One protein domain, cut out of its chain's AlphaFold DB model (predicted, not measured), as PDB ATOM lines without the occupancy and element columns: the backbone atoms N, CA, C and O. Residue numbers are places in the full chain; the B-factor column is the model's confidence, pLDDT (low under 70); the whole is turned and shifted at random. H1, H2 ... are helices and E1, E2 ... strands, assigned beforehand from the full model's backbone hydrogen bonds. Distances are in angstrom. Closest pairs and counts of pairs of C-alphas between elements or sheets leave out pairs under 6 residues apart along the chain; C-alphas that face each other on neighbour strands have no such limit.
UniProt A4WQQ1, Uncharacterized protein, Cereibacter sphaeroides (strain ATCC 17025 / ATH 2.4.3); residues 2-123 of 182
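What this domain is: This is residues 2 to 123 of the 182 residues of an uncharacterized protein of Cereibacter sphaeroides (strain ATCC 17025 / ATH 2.4.3) (UniProt A4WQQ1). A long hairpin of two strands, E2 and E3, reaches along the longest axis from a core of helices, where H2 lies in the middle with H3, H4 and H5 set round it at large angles; H1 and the link from H4 to H5 lie toward the other end of that axis. A second, very short strand pair stands in the middle, E1 beside H2 and E4 beside E3, while H6 packs on E3 and H7 packs on H6. The printed part has 122 residues, with seven named helices and four named strands in the order H1 H2 E1 H3 E2 E3 H4 H5 E4 H6 H7, a mixed class of helices and strands. Both sheets, E1 - E4 and E2 - E3, are antiparallel. The whole is compact, with a radius of gyration of the C-alphas of 15.2 A, yet elongated in outline, spanning 48 by 27 by 25 A.

How they stand to each other: Look first at E2, residues 39 to 45, and E3, residues 55 to 61, an antiparallel hairpin with 148 degrees between their directions. Here N 42 and O 58 are 2.9 A apart and N 56 and O 44 are 2.8 A apart, within hydrogen-bond range. Then find H6, residues 106 to 114, with 4 pairs of C-alphas within 8 A between it and E3; the closest C-alphas of the two, those of Phe 58 and Arg 106, are 5.6 A apart. H7, residues 118 to 121, touches H6, the closest C-alphas being those of Ala 112 and Leu 121 at 6.9 A. E4, residues 102 to 104, comes nearest to E3 with the C-alphas of Ala 104 and Phe 58, 5.5 A apart. Its antiparallel neighbour is E1, residues 24 to 26, with N 103 and O 25 at 3.0 A, within hydrogen-bond range. Now turn to the hub, H2, residues 13 to 21, which touches three helices. It touches H3, residues 27 to 35, about perpendicular at 74 degrees, closest at the C-alphas of Pro 15 and Gly 29, 5.2 A. It only just touches H4, residues 63 to 73, with 3 pairs of C-alphas within 8 A, the closest being Leu 16 and Leu 69 at 6.7 A; the two are about perpendicular at 85 degrees. It touches H5, residues 83 to 91, the same way at a steep tilt of 69 degrees, only just short of perpendicular, closest at the C-alphas of Ile 21 and Gly 91, 6.2 A. The helix packing is mostly crossed, with no shallow tilt among these three pairs. H1, residues 2 to 9, is close to H2 but not clearly touching, with the C-alphas of Tyr 7 and Trp 13 6.0 A apart; H1 and H5 are near each other. H4 and H5 are apart. In H1 to H6 every O i to N i+4 pair is within hydrogen-bond range; H7 is too short for such a pair.

Where its parts are: Find C-alpha 39 at (223.345, 117.990, 132.131); from there E2 runs 19.6 A to Val 45, and E3 returns 19.0 A from Ser 55 to C-alpha 61 at (224.550, 117.470, 127.900). H4 then runs 15.1 A from Asp 63 to Leu 73. H3, H5 and H6 each measure 12.2 A, H2 12.1 A and H1 10.8 A. E1, E4 and H7 are the short ones, and H7 ends at C-alpha 121, (204.149, 115.657, 127.632).

The domain as a whole: The two C-alphas farthest apart are those of Lys 2 and Gly 53, 48.9 A. The printed part runs from residue 2 to 123 and has no cut. No link is long; E2 to E3, H4 to H5 and H5 to E4 are short, and the others are tight. The mean pLDDT of the printed part is 89.1; look for values under 70 at residues 2 to 4 and 75 to 78.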
ATOM      1  N   LYS A   2     233.609  92.497 135.135       62.56
ATOM      2  CA  LYS A   2     233.848  93.633 136.063       62.56
ATOM      3  C   LYS A   2     233.110  94.938 135.691       62.56
ATOM      4  O   LYS A   2     232.689  95.651 136.589       62.56
ATOM      5  N   ARG A   3     232.923  95.229 134.397       68.94
ATOM      6  CA  ARG A   3     232.280  96.469 133.910       68.94
ATOM      7  C   ARG A   3     230.756  96.447 133.933       68.94
ATOM      8  O   ARG A   3     230.139  97.427 134.308       68.94
ATOM      9  N   SER A   4     230.163  95.291 133.663       69.94
ATOM     10  CA  SER A   4     228.722  95.065 133.814       69.94
ATOM     11  C   SER A   4     228.253  95.406 135.233       69.94
ATOM     12  O   SER A   4     227.205  96.008 135.416       69.94
ATOM     13  N   ILE A   5     229.067  95.064 136.239       73.56
ATOM     14  CA  ILE A   5     228.825  95.449 137.632       73.56
ATOM     15  C   ILE A   5     228.967  96.964 137.798       73.56
ATOM     16  O   ILE A   5     228.097  97.556 138.416       73.56
ATOM     17  N   GLN A   6     229.988  97.593 137.202       75.50
ATOM     18  CA  GLN A   6     230.155  99.053 137.246       75.50
ATOM     19  C   GLN A   6     228.923  99.793 136.713       75.50
ATOM     20  O   GLN A   6     228.439 100.681 137.401       75.50
ATOM     21  N   TYR A   7     228.356  99.376 135.577       76.25
ATOM     22  CA  TYR A   7     227.121  99.958 135.031       76.25
ATOM     23  C   TYR A   7     225.927  99.834 135.979       76.25
ATOM     24  O   TYR A   7     225.115 100.744 136.088       76.25
ATOM     25  N   LEU A   8     225.819  98.696 136.669       76.06
ATOM     26  CA  LEU A   8     224.736  98.437 137.616       76.06
ATOM     27  C   LEU A   8     224.938  99.153 138.958       76.06
ATOM     28  O   LEU A   8     223.970  99.358 139.685       76.06
ATOM     29  N   THR A   9     226.180  99.494 139.306       85.69
ATOM     30  CA  THR A   9     226.517 100.182 140.559       85.69
ATOM     31  C   THR A   9     226.627 101.693 140.411       85.69
ATOM     32  O   THR A   9     226.527 102.392 141.416       85.69
ATOM     33  N   ASP A  10     226.857 102.194 139.198       89.94
ATOM     34  CA  ASP A  10     226.944 103.623 138.932       89.94
ATOM     35  C   ASP A  10     225.537 104.209 138.718       89.94
ATOM     36  O   ASP A  10     224.871 103.878 137.729       89.94
ATOM     37  N   PRO A  11     225.057 105.081 139.622       91.06
ATOM     38  CA  PRO A  11     223.718 105.648 139.520       91.06
ATOM     39  C   PRO A  11     223.567 106.648 138.363       91.06
ATOM     40  O   PRO A  11     222.439 106.942 137.976       91.06
ATOM     41  N   LEU A  12     224.667 107.172 137.813       94.00
ATOM     42  CA  LEU A  12     224.667 108.141 136.716       94.00
ATOM     43  C   LEU A  12     224.632 107.455 135.353       94.00
ATOM     44  O   LEU A  12     224.061 108.005 134.413       94.00
ATOM     45  N   TRP A  13     225.204 106.252 135.246       92.44
ATOM     46  CA  TRP A  13     225.347 105.547 133.971       92.44
ATOM     47  C   TRP A  13     224.014 105.378 133.241       92.44
ATOM     48  O   TRP A  13     223.869 105.804 132.097       92.44
ATOM     49  N   ARG A  14     223.019 104.787 133.911       92.94
ATOM     50  CA  ARG A  14     221.727 104.499 133.284       92.94
ATOM     51  C   ARG A  14     221.004 105.779 132.840       92.94
ATOM     52  O   ARG A  14     220.670 105.840 131.662       92.94
ATOM     53  N   PRO A  15     220.797 106.799 133.697       95.50
ATOM     54  CA  PRO A  15     220.193 108.063 133.272       95.50
ATOM     55  C   PRO A  15     220.905 108.728 132.091       95.50
ATOM     56  O   PRO A  15     220.259 109.277 131.200       95.50
ATOM     57  N   LEU A  16     222.241 108.678 132.070       95.00
ATOM     58  CA  LEU A  16     223.037 109.287 131.008       95.00
ATOM     59  C   LEU A  16     222.834 108.560 129.671       95.00
ATOM     60  O   LEU A  16     222.646 109.198 128.638       95.00
ATOM     61  N   VAL A  17     222.832 107.226 129.700       93.75
ATOM     62  CA  VAL A  17     222.626 106.392 128.508       93.75
ATOM     63  C   VAL A  17     221.167 106.431 128.039       93.75
ATOM     64  O   VAL A  17     220.926 106.446 126.836       93.75
ATOM     65  N   GLU A  18     220.194 106.502 128.949       95.94
ATOM     66  CA  GLU A  18     218.778 106.708 128.606       95.94
ATOM     67  C   GLU A  18     218.574 108.030 127.847       95.94
ATOM     68  O   GLU A  18     217.908 108.046 126.813       95.94
ATOM     69  N   LEU A  19     219.210 109.123 128.287       96.56
ATOM     70  CA  LEU A  19     219.145 110.399 127.568       96.56
ATOM     71  C   LEU A  19     219.727 110.325 126.157       96.56
ATOM     72  O   LEU A  19     219.159 110.928 125.250       96.56
ATOM     73  N   GLU A  20     220.825 109.596 125.966       95.31
ATOM     74  CA  GLU A  20     221.454 109.457 124.650       95.31
ATOM     75  C   GLU A  20     220.650 108.549 123.711       95.31
ATOM     76  O   GLU A  20     220.420 108.896 122.556       95.31
ATOM     77  N   ILE A  21     220.214 107.382 124.194       94.19
ATOM     78  CA  ILE A  21     219.561 106.370 123.348       94.19
ATOM     79  C   ILE A  21     218.080 106.696 123.141       94.19
ATOM     80  O   ILE A  21     217.576 106.618 122.021       94.19
ATOM     81  N   ASN A  22     217.378 107.057 124.216       95.94
ATOM     82  CA  ASN A  22     215.921 107.203 124.223       95.94
ATOM     83  C   ASN A  22     215.479 108.669 124.174       95.94
ATOM     84  O   ASN A  22     214.304 108.961 123.949       95.94
ATOM     85  N   GLY A  23     216.397 109.608 124.417       97.25
ATOM     86  CA  GLY A  23     216.083 111.029 124.462       97.25
ATOM     87  C   GLY A  23     215.365 111.470 125.737       97.25
ATOM     88  O   GLY A  23     214.910 112.612 125.776       97.25
ATOM     89  N   ALA A  24     215.250 110.620 126.763       97.56
ATOM     90  CA  ALA A  24     214.627 110.942 128.049       97.56
ATOM     91  C   ALA A  24     215.216 110.112 129.197       97.56
ATOM     92  O   ALA A  24     215.734 109.029 128.970       97.56
ATOM     93  N   THR A  25     215.097 110.610 130.430       97.69
ATOM     94  CA  THR A  25     215.418 109.879 131.674       97.69
ATOM     95  C   THR A  25     214.437 110.274 132.781       97.69
ATOM     96  O   THR A  25     213.722 111.275 132.665       97.69
ATOM     97  N   SER A  26     214.397 109.509 133.878       97.38
ATOM     98  CA  SER A  26     213.577 109.851 135.046       97.38
ATOM     99  C   SER A  26     214.021 111.189 135.640       97.38
ATOM    100  O   SER A  26     215.198 111.555 135.559       97.38
ATOM    101  N   TYR A  27     213.091 111.921 136.253       96.69
ATOM    102  CA  TYR A  27     213.394 113.204 136.883       96.69
ATOM    103  C   TYR A  27     214.454 113.069 137.988       96.69
ATOM    104  O   TYR A  27     215.363 113.889 138.074       96.69
ATOM    105  N   GLU A  28     214.415 112.002 138.788       95.88
ATOM    106  CA  GLU A  28     215.436 111.748 139.812       95.88
ATOM    107  C   GLU A  28     216.805 111.466 139.196       95.88
ATOM    108  O   GLU A  28     217.808 111.999 139.668       95.88
ATOM    109  N   GLY A  29     216.855 110.668 138.123       96.19
ATOM    110  CA  GLY A  29     218.091 110.428 137.382       96.19
ATOM    111  C   GLY A  29     218.660 111.730 136.821       96.19
ATOM    112  O   GLY A  29     219.845 112.008 136.974       96.19
ATOM    113  N   ALA A  30     217.802 112.586 136.266       97.31
ATOM    114  CA  ALA A  30     218.191 113.900 135.773       97.31
ATOM    115  C   ALA A  30     218.760 114.808 136.865       97.31
ATOM    116  O   ALA A  30     219.753 115.491 136.628       97.31
ATOM    117  N   LEU A  31     218.174 114.801 138.066       96.88
ATOM    118  CA  LEU A  31     218.697 115.550 139.209       96.88
ATOM    119  C   LEU A  31     220.089 115.060 139.622       96.88
ATOM    120  O   LEU A  31     220.948 115.882 139.939       96.88
ATOM    121  N   MET A  32     220.342 113.748 139.584       96.88
ATOM    122  CA  MET A  32     221.678 113.203 139.852       96.88
ATOM    123  C   MET A  32     222.690 113.663 138.799       96.88
ATOM    124  O   MET A  32     223.775 114.124 139.151       96.88
ATOM    125  N   LEU A  33     222.319 113.608 137.516       97.69
ATOM    126  CA  LEU A  33     223.162 114.098 136.422       97.69
ATOM    127  C   LEU A  33     223.432 115.604 136.536       97.69
ATOM    128  O   LEU A  33     224.556 116.047 136.312       97.69
ATOM    129  N   ALA A  34     222.420 116.389 136.906       97.12
ATOM    130  CA  ALA A  34     222.536 117.830 137.096       97.12
ATOM    131  C   ALA A  34     223.445 118.164 138.285       97.12
ATOM    132  O   ALA A  34     224.319 119.020 138.172       97.12
ATOM    133  N   GLY A  35     223.294 117.442 139.402       96.12
ATOM    134  CA  GLY A  35     224.164 117.564 140.572       96.12
ATOM    135  C   GLY A  35     225.619 117.186 140.280       96.12
ATOM    136  O   GLY A  35     226.530 117.776 140.856       96.12
ATOM    137  N   ALA A  36     225.843 116.259 139.345       96.19
ATOM    138  CA  ALA A  36     227.165 115.907 138.829       96.19
ATOM    139  C   ALA A  36     227.673 116.856 137.719       96.19
ATOM    140  O   ALA A  36     228.780 116.672 137.218       96.19
ATOM    141  N   GLY A  37     226.890 117.863 137.316       96.69
ATOM    142  CA  GLY A  37     227.257 118.818 136.268       96.69
ATOM    143  C   GLY A  37     227.271 118.239 134.847       96.69
ATOM    144  O   GLY A  37     227.880 118.834 133.960       96.69
ATOM    145  N   LEU A  38     226.623 117.094 134.616       97.56
ATOM    146  CA  LEU A  38     226.623 116.376 133.332       97.56
ATOM    147  C   LEU A  38     225.516 116.849 132.381       97.56
ATOM    148  O   LEU A  38     225.626 116.701 131.166       97.56
ATOM    149  N   VAL A  39     224.449 117.434 132.920       98.06
ATOM    150  CA  VAL A  39     223.345 117.990 132.131       98.06
ATOM    151  C   VAL A  39     222.991 119.386 132.610       98.06
ATOM    152  O   VAL A  39     223.206 119.739 133.770       98.06
ATOM    153  N   THR A  40     222.414 120.172 131.711       96.56
ATOM    154  CA  THR A  40     221.869 121.494 132.011       96.56
ATOM    155  C   THR A  40     220.423 121.611 131.541       96.56
ATOM    156  O   THR A  40     219.997 120.927 130.609       96.56
ATOM    157  N   SER A  41     219.661 122.484 132.200       94.25
ATOM    158  CA  SER A  41     218.294 122.818 131.808       94.25
ATOM    159  C   SER A  41     218.325 123.938 130.776       94.25
ATOM    160  O   SER A  41     218.866 125.013 131.029       94.25
ATOM    161  N   VAL A  42     217.691 123.707 129.635       94.44
ATOM    162  CA  VAL A  42     217.558 124.674 128.542       94.44
ATOM    163  C   VAL A  42     216.078 124.757 128.158       94.44
ATOM    164  O   VAL A  42     215.254 123.969 128.622       94.44
ATOM    165  N   SER A  43     215.697 125.743 127.353       91.94
ATOM    166  CA  SER A  43     214.340 125.831 126.816       91.94
ATOM    167  C   SER A  43     214.331 126.237 125.349       91.94
ATOM    168  O   SER A  43     215.265 126.873 124.857       91.94
ATOM    169  N   PHE A  44     213.284 125.835 124.635       91.88
ATOM    170  CA  PHE A  44     213.011 126.288 123.272       91.88
ATOM    171  C   PHE A  44     211.545 126.692 123.138       91.88
ATOM    172  O   PHE A  44     210.699 126.273 123.922       91.88
ATOM    173  N   VAL A  45     211.234 127.510 122.135       90.19
ATOM    174  CA  VAL A  45     209.853 127.919 121.863       90.19
ATOM    175  C   VAL A  45     209.202 126.916 120.916       90.19
ATOM    176  O   VAL A  45     209.702 126.695 119.808       90.19
ATOM    177  N   ALA A  46     208.077 126.332 121.329       87.12
ATOM    178  CA  ALA A  46     207.299 125.434 120.483       87.12
ATOM    179  C   ALA A  46     206.787 126.170 119.235       87.12
ATOM    180  O   ALA A  46     206.201 127.255 119.314       87.12
ATOM    181  N   ARG A  47     207.013 125.582 118.057       82.94
ATOM    182  CA  ARG A  47     206.684 126.201 116.758       82.94
ATOM    183  C   ARG A  47     205.309 125.795 116.223       82.94
ATOM    184  O   ARG A  47     204.737 126.516 115.406       82.94
ATOM    185  N   SER A  48     204.788 124.673 116.694       73.81
ATOM    186  CA  SER A  48     203.586 123.995 116.209       73.81
ATOM    187  C   SER A  48     202.835 123.342 117.375       73.81
ATOM    188  O   SER A  48     203.322 123.344 118.506       73.81
ATOM    189  N   GLY A  49     201.636 122.824 117.100       72.19
ATOM    190  CA  GLY A  49     200.786 122.177 118.101       72.19
ATOM    191  C   GLY A  49     200.072 123.161 119.033       72.19
ATOM    192  O   GLY A  49     200.125 124.383 118.851       72.19
ATOM    193  N   ARG A  50     199.383 122.615 120.042       74.12
ATOM    194  CA  ARG A  50     198.619 123.395 121.038       74.12
ATOM    195  C   ARG A  50     199.490 124.310 121.896       74.12
ATOM    196  O   ARG A  50     199.023 125.345 122.357       74.12
ATOM    197  N   GLU A  51     200.761 123.963 122.043       79.88
ATOM    198  CA  GLU A  51     201.723 124.689 122.870       79.88
ATOM    199  C   GLU A  51     202.494 125.765 122.087       79.88
ATOM    200  O   GLU A  51     203.457 126.334 122.599       79.88
ATOM    201  N   ARG A  52     202.108 126.067 120.836       82.75
ATOM    202  CA  ARG A  52     202.804 127.049 119.989       82.75
ATOM    203  C   ARG A  52     203.028 128.377 120.723       82.75
ATOM    204  O   ARG A  52     202.095 128.995 121.221       82.75
ATOM    205  N   GLY A  53     204.272 128.849 120.705       82.56
ATOM    206  CA  GLY A  53     204.690 130.090 121.359       82.56
ATOM    207  C   GLY A  53     205.084 129.926 122.827       82.56
ATOM    208  O   GLY A  53     205.667 130.851 123.388       82.56
ATOM    209  N   ARG A  54     204.843 128.760 123.438       84.06
ATOM    210  CA  ARG A  54     205.260 128.480 124.816       84.06
ATOM    211  C   ARG A  54     206.704 128.011 124.884       84.06
ATOM    212  O   ARG A  54     207.222 127.378 123.961       84.06
ATOM    213  N   SER A  55     207.340 128.341 126.005       87.25
ATOM    214  CA  SER A  55     208.673 127.858 126.350       87.25
ATOM    215  C   SER A  55     208.581 126.425 126.867       87.25
ATOM    216  O   SER A  55     207.870 126.150 127.832       87.25
ATOM    217  N   VAL A  56     209.294 125.516 126.213       89.75
ATOM    218  CA  VAL A  56     209.331 124.090 126.530       89.75
ATOM    219  C   VAL A  56     210.686 123.779 127.162       89.75
ATOM    220  O   VAL A  56     211.713 123.979 126.500       89.75
ATOM    221  N   PRO A  57     210.727 123.320 128.426       91.31
ATOM    222  CA  PRO A  57     211.973 122.954 129.075       91.31
ATOM    223  C   PRO A  57     212.480 121.618 128.537       91.31
ATOM    224  O   PRO A  57     211.715 120.671 128.365       91.31
ATOM    225  N   PHE A  58     213.785 121.538 128.316       95.50
ATOM    226  CA  PHE A  58     214.482 120.320 127.929       95.50
ATOM    227  C   PHE A  58     215.840 120.251 128.625       95.50
ATOM    228  O   PHE A  58     216.307 121.232 129.208       95.50
ATOM    229  N   VAL A  59     216.476 119.087 128.564       97.25
ATOM    230  CA  VAL A  59     217.842 118.900 129.057       97.25
ATOM    231  C   VAL A  59     218.811 118.683 127.907       97.25
ATOM    232  O   VAL A  59     218.474 118.041 126.911       97.25
ATOM    233  N   ASP A  60     220.016 119.217 128.059       97.44
ATOM    234  CA  ASP A  60     221.130 118.967 127.147       97.44
ATOM    235  C   ASP A  60     222.378 118.580 127.940       97.44
ATOM    236  O   ASP A  60     222.529 118.951 129.110       97.44
ATOM    237  N   PHE A  61     223.272 117.832 127.304       97.69
ATOM    238  CA  PHE A  61     224.550 117.470 127.900       97.69
ATOM    239  C   PHE A  61     225.469 118.687 127.968       97.69
ATOM    240  O   PHE A  61     225.609 119.438 126.998       97.69
ATOM    241  N   THR A  62     226.144 118.841 129.102       97.81
ATOM    242  CA  THR A  62     227.318 119.715 129.194       97.81
ATOM    243  C   THR A  62     228.500 119.066 128.470       97.81
ATOM    244  O   THR A  62     228.459 117.877 128.150       97.81
ATOM    245  N   ASP A  63     229.582 119.813 128.250       97.50
ATOM    246  CA  ASP A  63     230.812 119.242 127.681       97.50
ATOM    247  C   ASP A  63     231.329 118.075 128.539       97.50
ATOM    248  O   ASP A  63     231.600 116.995 128.015       97.50
ATOM    249  N   LEU A  64     231.318 118.237 129.870       96.69
ATOM    250  CA  LEU A  64     231.647 117.174 130.825       96.69
ATOM    251  C   LEU A  64     230.699 115.968 130.701       96.69
ATOM    252  O   LEU A  64     231.134 114.820 130.752       96.69
ATOM    253  N   GLY A  65     229.402 116.220 130.516       96.31
ATOM    254  CA  GLY A  65     228.408 115.180 130.261       96.31
ATOM    255  C   GLY A  65     228.717 114.363 129.014       96.31
ATOM    256  O   GLY A  65     228.648 113.136 129.056       96.31
ATOM    257  N   ARG A  66     229.110 115.029 127.922       95.81
ATOM    258  CA  ARG A  66     229.492 114.365 126.667       95.81
ATOM    259  C   ARG A  66     230.787 113.577 126.810       95.81
ATOM    260  O   ARG A  66     230.879 112.481 126.268       95.81
ATOM    261  N   GLU A  67     231.772 114.101 127.533       94.25
ATOM    262  CA  GLU A  67     233.011 113.378 127.839       94.25
ATOM    263  C   GLU A  67     232.726 112.107 128.647       94.25
ATOM    264  O   GLU A  67     233.116 111.018 128.231       94.25
ATOM    265  N   CYS A  68     231.956 112.223 129.731       92.06
ATOM    266  CA  CYS A  68     231.554 111.090 130.565       92.06
ATOM    267  C   CYS A  68     230.734 110.052 129.778       92.06
ATOM    268  O   CYS A  68     230.967 108.847 129.875       92.06
ATOM    269  N   LEU A  69     229.808 110.511 128.933       91.25
ATOM    270  CA  LEU A  69     229.046 109.639 128.045       91.25
ATOM    271  C   LEU A  69     229.973 108.905 127.073       91.25
ATOM    272  O   LEU A  69     229.886 107.687 126.944       91.25
ATOM    273  N   ASN A  70     230.904 109.617 126.437       90.31
ATOM    274  CA  ASN A  70     231.889 109.002 125.557       90.31
ATOM    275  C   ASN A  70     232.715 107.948 126.294       90.31
ATOM    276  O   ASN A  70     232.920 106.871 125.745       90.31
ATOM    277  N   GLU A  71     233.131 108.186 127.538       86.19
ATOM    278  CA  GLU A  71     233.811 107.167 128.340       86.19
ATOM    279  C   GLU A  71     232.955 105.911 128.516       86.19
ATOM    280  O   GLU A  71     233.470 104.809 128.363       86.19
ATOM    281  N   TYR A  72     231.649 106.037 128.756       82.00
ATOM    282  CA  TYR A  72     230.763 104.876 128.860       82.00
ATOM    283  C   TYR A  72     230.510 104.154 127.534       82.00
ATOM    284  O   TYR A  72     230.264 102.942 127.540       82.00
ATOM    285  N   LEU A  73     230.581 104.867 126.407       80.00
ATOM    286  CA  LEU A  73     230.263 104.340 125.078       80.00
ATOM    287  C   LEU A  73     231.494 103.861 124.274       80.00
ATOM    288  O   LEU A  73     231.344 103.023 123.380       80.00
ATOM    289  N   CYS A  74     232.705 104.348 124.569       74.06
ATOM    290  CA  CYS A  74     233.913 104.216 123.731       74.06
ATOM    291  C   CYS A  74     234.687 102.892 123.918       74.06
ATOM    292  O   CYS A  74     235.916 102.864 123.942       74.06
ATOM    293  N   PHE A  75     233.990 101.759 124.023       68.19
ATOM    294  CA  PHE A  75     234.636 100.441 124.127       68.19
ATOM    295  C   PHE A  75     234.121  99.460 123.086       68.19
ATOM    296  O   PHE A  75     232.934  99.435 122.761       68.19
ATOM    297  N   SER A  76     235.000  98.612 122.562       64.31
ATOM    298  CA  SER A  76     234.619  97.609 121.567       64.31
ATOM    299  C   SER A  76     233.836  96.455 122.209       64.31
ATOM    300  O   SER A  76     234.086  96.075 123.351       64.31
ATOM    301  N   GLY A  77     232.920  95.819 121.469       60.97
ATOM    302  CA  GLY A  77     232.172  94.648 121.967       60.97
ATOM    303  C   GLY A  77     233.053  93.442 122.340       60.97
ATOM    304  O   GLY A  77     232.603  92.528 123.022       60.97
ATOM    305  N   LYS A  78     234.332  93.443 121.932       66.00
ATOM    306  CA  LYS A  78     235.332  92.462 122.383       66.00
ATOM    307  C   LYS A  78     235.810  92.728 123.817       66.00
ATOM    308  O   LYS A  78     236.205  91.788 124.500       66.00
ATOM    309  N   GLU A  79     235.777  93.983 124.261       70.38
ATOM    310  CA  GLU A  79     236.172  94.418 125.607       70.38
ATOM    311  C   GLU A  79     235.004  94.338 126.597       70.38
ATOM    312  O   GLU A  79     235.219  94.062 127.780       70.38
ATOM    313  N   ASP A  80     233.770  94.513 126.111       75.69
ATOM    314  CA  ASP A  80     232.554  94.271 126.887       75.69
ATOM    315  C   ASP A  80     231.493  93.493 126.086       75.69
ATOM    316  O   ASP A  80     230.683  94.087 125.368       75.69
ATOM    317  N   PRO A  81     231.455  92.156 126.241       77.56
ATOM    318  CA  PRO A  81     230.471  91.306 125.577       77.56
ATOM    319  C   PRO A  81     229.012  91.610 125.945       77.56
ATOM    320  O   PRO A  81     228.112  91.212 125.210       77.56
ATOM    321  N   CYS A  82     228.755  92.284 127.074       80.31
ATOM    322  CA  CYS A  82     227.398  92.593 127.529       80.31
ATOM    323  C   CYS A  82     226.881  93.941 127.005       80.31
ATOM    324  O   CYS A  82     225.693  94.219 127.161       80.31
ATOM    325  N   ARG A  83     227.743  94.775 126.405       82.31
ATOM    326  CA  ARG A  83     227.407  96.144 125.979       82.31
ATOM    327  C   ARG A  83     226.167  96.184 125.089       82.31
ATOM    328  O   ARG A  83     225.225  96.904 125.392       82.31
ATOM    329  N   GLU A  84     226.170  95.390 124.021       84.62
ATOM    330  CA  GLU A  84     225.088  95.404 123.032       84.62
ATOM    331  C   GLU A  84     223.755  94.992 123.662       84.62
ATOM    332  O   GLU A  84     222.744  95.660 123.479       84.62
ATOM    333  N   ALA A  85     223.772  93.943 124.489       87.00
ATOM    334  CA  ALA A  85     222.583  93.478 125.191       87.00
ATOM    335  C   ALA A  85     222.036  94.534 126.166       87.00
ATOM    336  O   ALA A  85     220.824  94.685 126.289       87.00
ATOM    337  N   LEU A  86     222.911  95.286 126.842       86.56
ATOM    338  CA  LEU A  86     222.505  96.365 127.741       86.56
ATOM    339  C   LEU A  86     221.919  97.557 126.983       86.56
ATOM    340  O   LEU A  86     220.889  98.080 127.394       86.56
ATOM    341  N   PHE A  87     222.530  97.972 125.873       87.56
ATOM    342  CA  PHE A  87     222.010  99.080 125.067       87.56
ATOM    343  C   PHE A  87     220.697  98.707 124.390       87.56
ATOM    344  O   PHE A  87     219.767  99.506 124.387       87.56
ATOM    345  N   GLN A  88     220.580  97.471 123.905       89.94
ATOM    346  CA  GLN A  88     219.323  96.945 123.391       89.94
ATOM    347  C   GLN A  88     218.248  96.892 124.485       89.94
ATOM    348  O   GLN A  88     217.094  97.231 124.225       89.94
ATOM    349  N   ALA A  89     218.609  96.502 125.710       90.94
ATOM    350  CA  ALA A  89     217.681  96.520 126.835       90.94
ATOM    351  C   ALA A  89     217.227  97.950 127.169       90.94
ATOM    352  O   ALA A  89     216.031  98.165 127.346       90.94
ATOM    353  N   ILE A  90     218.140  98.927 127.194       91.62
ATOM    354  CA  ILE A  90     217.797 100.342 127.416       91.62
ATOM    355  C   ILE A  90     216.899 100.878 126.299       91.62
ATOM    356  O   ILE A  90     215.875 101.484 126.590       91.62
ATOM    357  N   GLY A  91     217.224 100.583 125.039       92.50
ATOM    358  CA  GLY A  91     216.434 100.998 123.877       92.50
ATOM    359  C   GLY A  91     215.066 100.318 123.754       92.50
ATOM    360  O   GLY A  91     214.258 100.713 122.917       92.50
ATOM    361  N   SER A  92     214.785  99.286 124.557       94.06
ATOM    362  CA  SER A  92     213.496  98.577 124.541       94.06
ATOM    363  C   SER A  92     212.399  99.259 125.367       94.06
ATOM    364  O   SER A  92     211.241  98.841 125.318       94.06
ATOM    365  N   TYR A  93     212.744 100.304 126.121       93.88
ATOM    366  CA  TYR A  93     211.811 101.119 126.893       93.88
ATOM    367  C   TYR A  93     212.173 102.604 126.750       93.88
ATOM    368  O   TYR A  93     213.282 102.927 126.354       93.88
ATOM    369  N   LEU A  94     211.257 103.521 127.089       91.69
ATOM    370  CA  LEU A  94     211.548 104.962 127.053       91.69
ATOM    371  C   LEU A  94     212.322 105.401 128.307       91.69
ATOM    372  O   LEU A  94     213.487 105.775 128.230       91.69
ATOM    373  N   VAL A  95     211.679 105.306 129.476       93.38
ATOM    374  CA  VAL A  95     212.242 105.635 130.795       93.38
ATOM    375  C   VAL A  95     211.614 104.736 131.860       93.38
ATOM    376  O   VAL A  95     210.427 104.414 131.775       93.38
ATOM    377  N   VAL A  96     212.367 104.377 132.906       89.88
ATOM    378  CA  VAL A  96     211.779 103.812 134.135       89.88
ATOM    379  C   VAL A  96     211.502 104.932 135.135       89.88
ATOM    380  O   VAL A  96     212.352 105.305 135.938       89.88
ATOM    381  N   ASP A  97     210.289 105.474 135.059       87.94
ATOM    382  CA  ASP A  97     209.788 106.545 135.927       87.94
ATOM    383  C   ASP A  97     208.915 105.967 137.052       87.94
ATOM    384  O   ASP A  97     207.991 105.190 136.802       87.94
ATOM    385  N   ARG A  98     209.210 106.362 138.297       87.75
ATOM    386  CA  ARG A  98     208.494 105.939 139.515       87.75
ATOM    387  C   ARG A  98     207.319 106.852 139.888       87.75
ATOM    388  O   ARG A  98     206.742 106.682 140.957       87.75
ATOM    389  N   GLY A  99     206.972 107.805 139.027       86.00
ATOM    390  CA  GLY A  99     205.839 108.717 139.189       86.00
ATOM    391  C   GLY A  99     206.237 110.176 139.422       86.00
ATOM    392  O   GLY A  99     205.371 111.049 139.399       86.00
ATOM    393  N   SER A 100     207.527 110.472 139.595       89.69
ATOM    394  CA  SER A 100     208.014 111.851 139.738       89.69
ATOM    395  C   SER A 100     208.004 112.613 138.413       89.69
ATOM    396  O   SER A 100     207.968 113.847 138.408       89.69
ATOM    397  N   GLY A 101     207.982 111.888 137.295       93.81
ATOM    398  CA  GLY A 101     208.026 112.431 135.949       93.81
ATOM    399  C   GLY A 101     209.383 112.208 135.296       93.81
ATOM    400  O   GLY A 101     210.265 111.516 135.810       93.81
ATOM    401  N   ILE A 102     209.548 112.812 134.130       96.56
ATOM    402  CA  ILE A 102     210.709 112.624 133.271       96.56
ATOM    403  C   ILE A 102     211.251 113.969 132.803       96.56
ATOM    404  O   ILE A 102     210.549 114.980 132.784       96.56
ATOM    405  N   VAL A 103     212.504 113.963 132.378       97.19
ATOM    406  CA  VAL A 103     213.066 115.029 131.550       97.19
ATOM    407  C   VAL A 103     213.385 114.456 130.181       97.19
ATOM    408  O   VAL A 103     213.624 113.256 130.042       97.19
ATOM    409  N   ALA A 104     213.417 115.320 129.179       97.44
ATOM    410  CA  ALA A 104     213.652 114.915 127.808       97.44
ATOM    411  C   ALA A 104     214.603 115.875 127.099       97.44
ATOM    412  O   ALA A 104     214.713 117.054 127.443       97.44
ATOM    413  N   THR A 105     215.277 115.344 126.089       97.69
ATOM    414  CA  THR A 105     216.038 116.105 125.105       97.69
ATOM    415  C   THR A 105     215.091 116.876 124.194       97.69
ATOM    416  O   THR A 105     213.909 116.546 124.043       97.69
ATOM    417  N   ARG A 106     215.626 117.901 123.529       95.94
ATOM    418  CA  ARG A 106     214.859 118.687 122.564       95.94
ATOM    419  C   ARG A 106     214.268 117.827 121.448       95.94
ATOM    420  O   ARG A 106     213.109 118.022 121.104       95.94
ATOM    421  N   SER A 107     215.046 116.894 120.905       95.00
ATOM    422  CA  SER A 107     214.625 116.060 119.775       95.00
ATOM    423  C   SER A 107     213.376 115.246 120.106       95.00
ATOM    424  O   SER A 107     212.429 115.240 119.323       95.00
ATOM    425  N   LEU A 108     213.334 114.618 121.287       95.31
ATOM    426  CA  LEU A 108     212.157 113.866 121.722       95.31
ATOM    427  C   LEU A 108     210.946 114.788 121.931       95.31
ATOM    428  O   LEU A 108     209.837 114.452 121.527       95.31
ATOM    429  N   LEU A 109     211.157 115.963 122.531       94.06
ATOM    430  CA  LEU A 109     210.084 116.924 122.792       94.06
ATOM    431  C   LEU A 109     209.496 117.526 121.518       94.06
ATOM    432  O   LEU A 109     208.285 117.698 121.443       94.06
ATOM    433  N   GLU A 110     210.319 117.842 120.518       93.00
ATOM    434  CA  GLU A 110     209.823 118.336 119.230       93.00
ATOM    435  C   GLU A 110     208.914 117.293 118.560       93.00
ATOM    436  O   GLU A 110     207.834 117.659 118.100       93.00
ATOM    437  N   VAL A 111     209.285 116.006 118.597       92.75
ATOM    438  CA  VAL A 111     208.443 114.912 118.079       92.75
ATOM    439  C   VAL A 111     207.158 114.762 118.893       92.75
ATOM    440  O   VAL A 111     206.077 114.718 118.310       92.75
ATOM    441  N   ALA A 112     207.249 114.732 120.226       92.38
ATOM    442  CA  ALA A 112     206.081 114.606 121.099       92.38
ATOM    443  C   ALA A 112     205.076 115.752 120.890       92.38
ATOM    444  O   ALA A 112     203.869 115.527 120.888       92.38
ATOM    445  N   LEU A 113     205.561 116.976 120.661       90.62
ATOM    446  CA  LEU A 113     204.720 118.132 120.333       90.62
ATOM    447  C   LEU A 113     204.117 118.052 118.927       90.62
ATOM    448  O   LEU A 113     203.005 118.529 118.721       90.62
ATOM    449  N   GLU A 114     204.837 117.493 117.953       90.12
ATOM    450  CA  GLU A 114     204.356 117.362 116.573       90.12
ATOM    451  C   GLU A 114     203.196 116.369 116.454       90.12
ATOM    452  O   GLU A 114     202.258 116.617 115.697       90.12
ATOM    453  N   ILE A 115     203.239 115.275 117.221       90.00
ATOM    454  CA  ILE A 115     202.215 114.221 117.197       90.00
ATOM    455  C   ILE A 115     201.178 114.341 118.326       90.00
ATOM    456  O   ILE A 115     200.339 113.454 118.466       90.00
ATOM    457  N   ASP A 116     201.233 115.414 119.123       87.69
ATOM    458  CA  ASP A 116     200.392 115.622 120.311       87.69
ATOM    459  C   ASP A 116     200.440 114.429 121.303       87.69
ATOM    460  O   ASP A 116     199.409 113.981 121.818       87.69
ATOM    461  N   ASP A 117     201.639 113.907 121.600       90.25
ATOM    462  CA  ASP A 117     201.851 112.813 122.562       90.25
ATOM    463  C   ASP A 117     201.709 113.306 124.010       90.25
ATOM    464  O   ASP A 117     202.670 113.620 124.723       90.25
ATOM    465  N   TRP A 118     200.462 113.390 124.461       86.50
ATOM    466  CA  TRP A 118     200.137 113.860 125.803       86.50
ATOM    467  C   TRP A 118     200.564 112.907 126.918       86.50
ATOM    468  O   TRP A 118     200.686 113.360 128.061       86.50
ATOM    469  N   ASP A 119     200.813 111.634 126.619       88.81
ATOM    470  CA  ASP A 119     201.266 110.665 127.617       88.81
ATOM    471  C   ASP A 119     202.715 110.954 128.027       88.81
ATOM    472  O   ASP A 119     203.049 110.890 129.215       88.81
ATOM    473  N   ILE A 120     203.554 111.379 127.076       90.44
ATOM    474  CA  ILE A 120     204.899 111.893 127.358       90.44
ATOM    475  C   ILE A 120     204.824 113.305 127.946       90.44
ATOM    476  O   ILE A 120     205.392 113.561 129.012       90.44
ATOM    477  N   LEU A 121     204.112 114.229 127.289       89.56
ATOM    478  CA  LEU A 121     204.149 115.657 127.632       89.56
ATOM    479  C   LEU A 121     203.689 115.945 129.072       89.56
ATOM    480  O   LEU A 121     204.311 116.756 129.757       89.56
ATOM    481  N   LYS A 122     202.668 115.243 129.584       89.69
ATOM    482  CA  LYS A 122     202.188 115.407 130.977       89.69
ATOM    483  C   LYS A 122     203.210 114.969 132.031       89.69
ATOM    484  O   LYS A 122     203.166 115.416 133.184       89.69
ATOM    485  N   ARG A 123     204.129 114.077 131.655       91.69
ATOM    486  CA  ARG A 123     205.175 113.562 132.546       91.69
ATOM    487  C   ARG A 123     206.419 114.437 132.545       91.69
ATOM    488  O   ARG A 123     207.225 114.293 133.459       91.69
TER     489      ARG A 123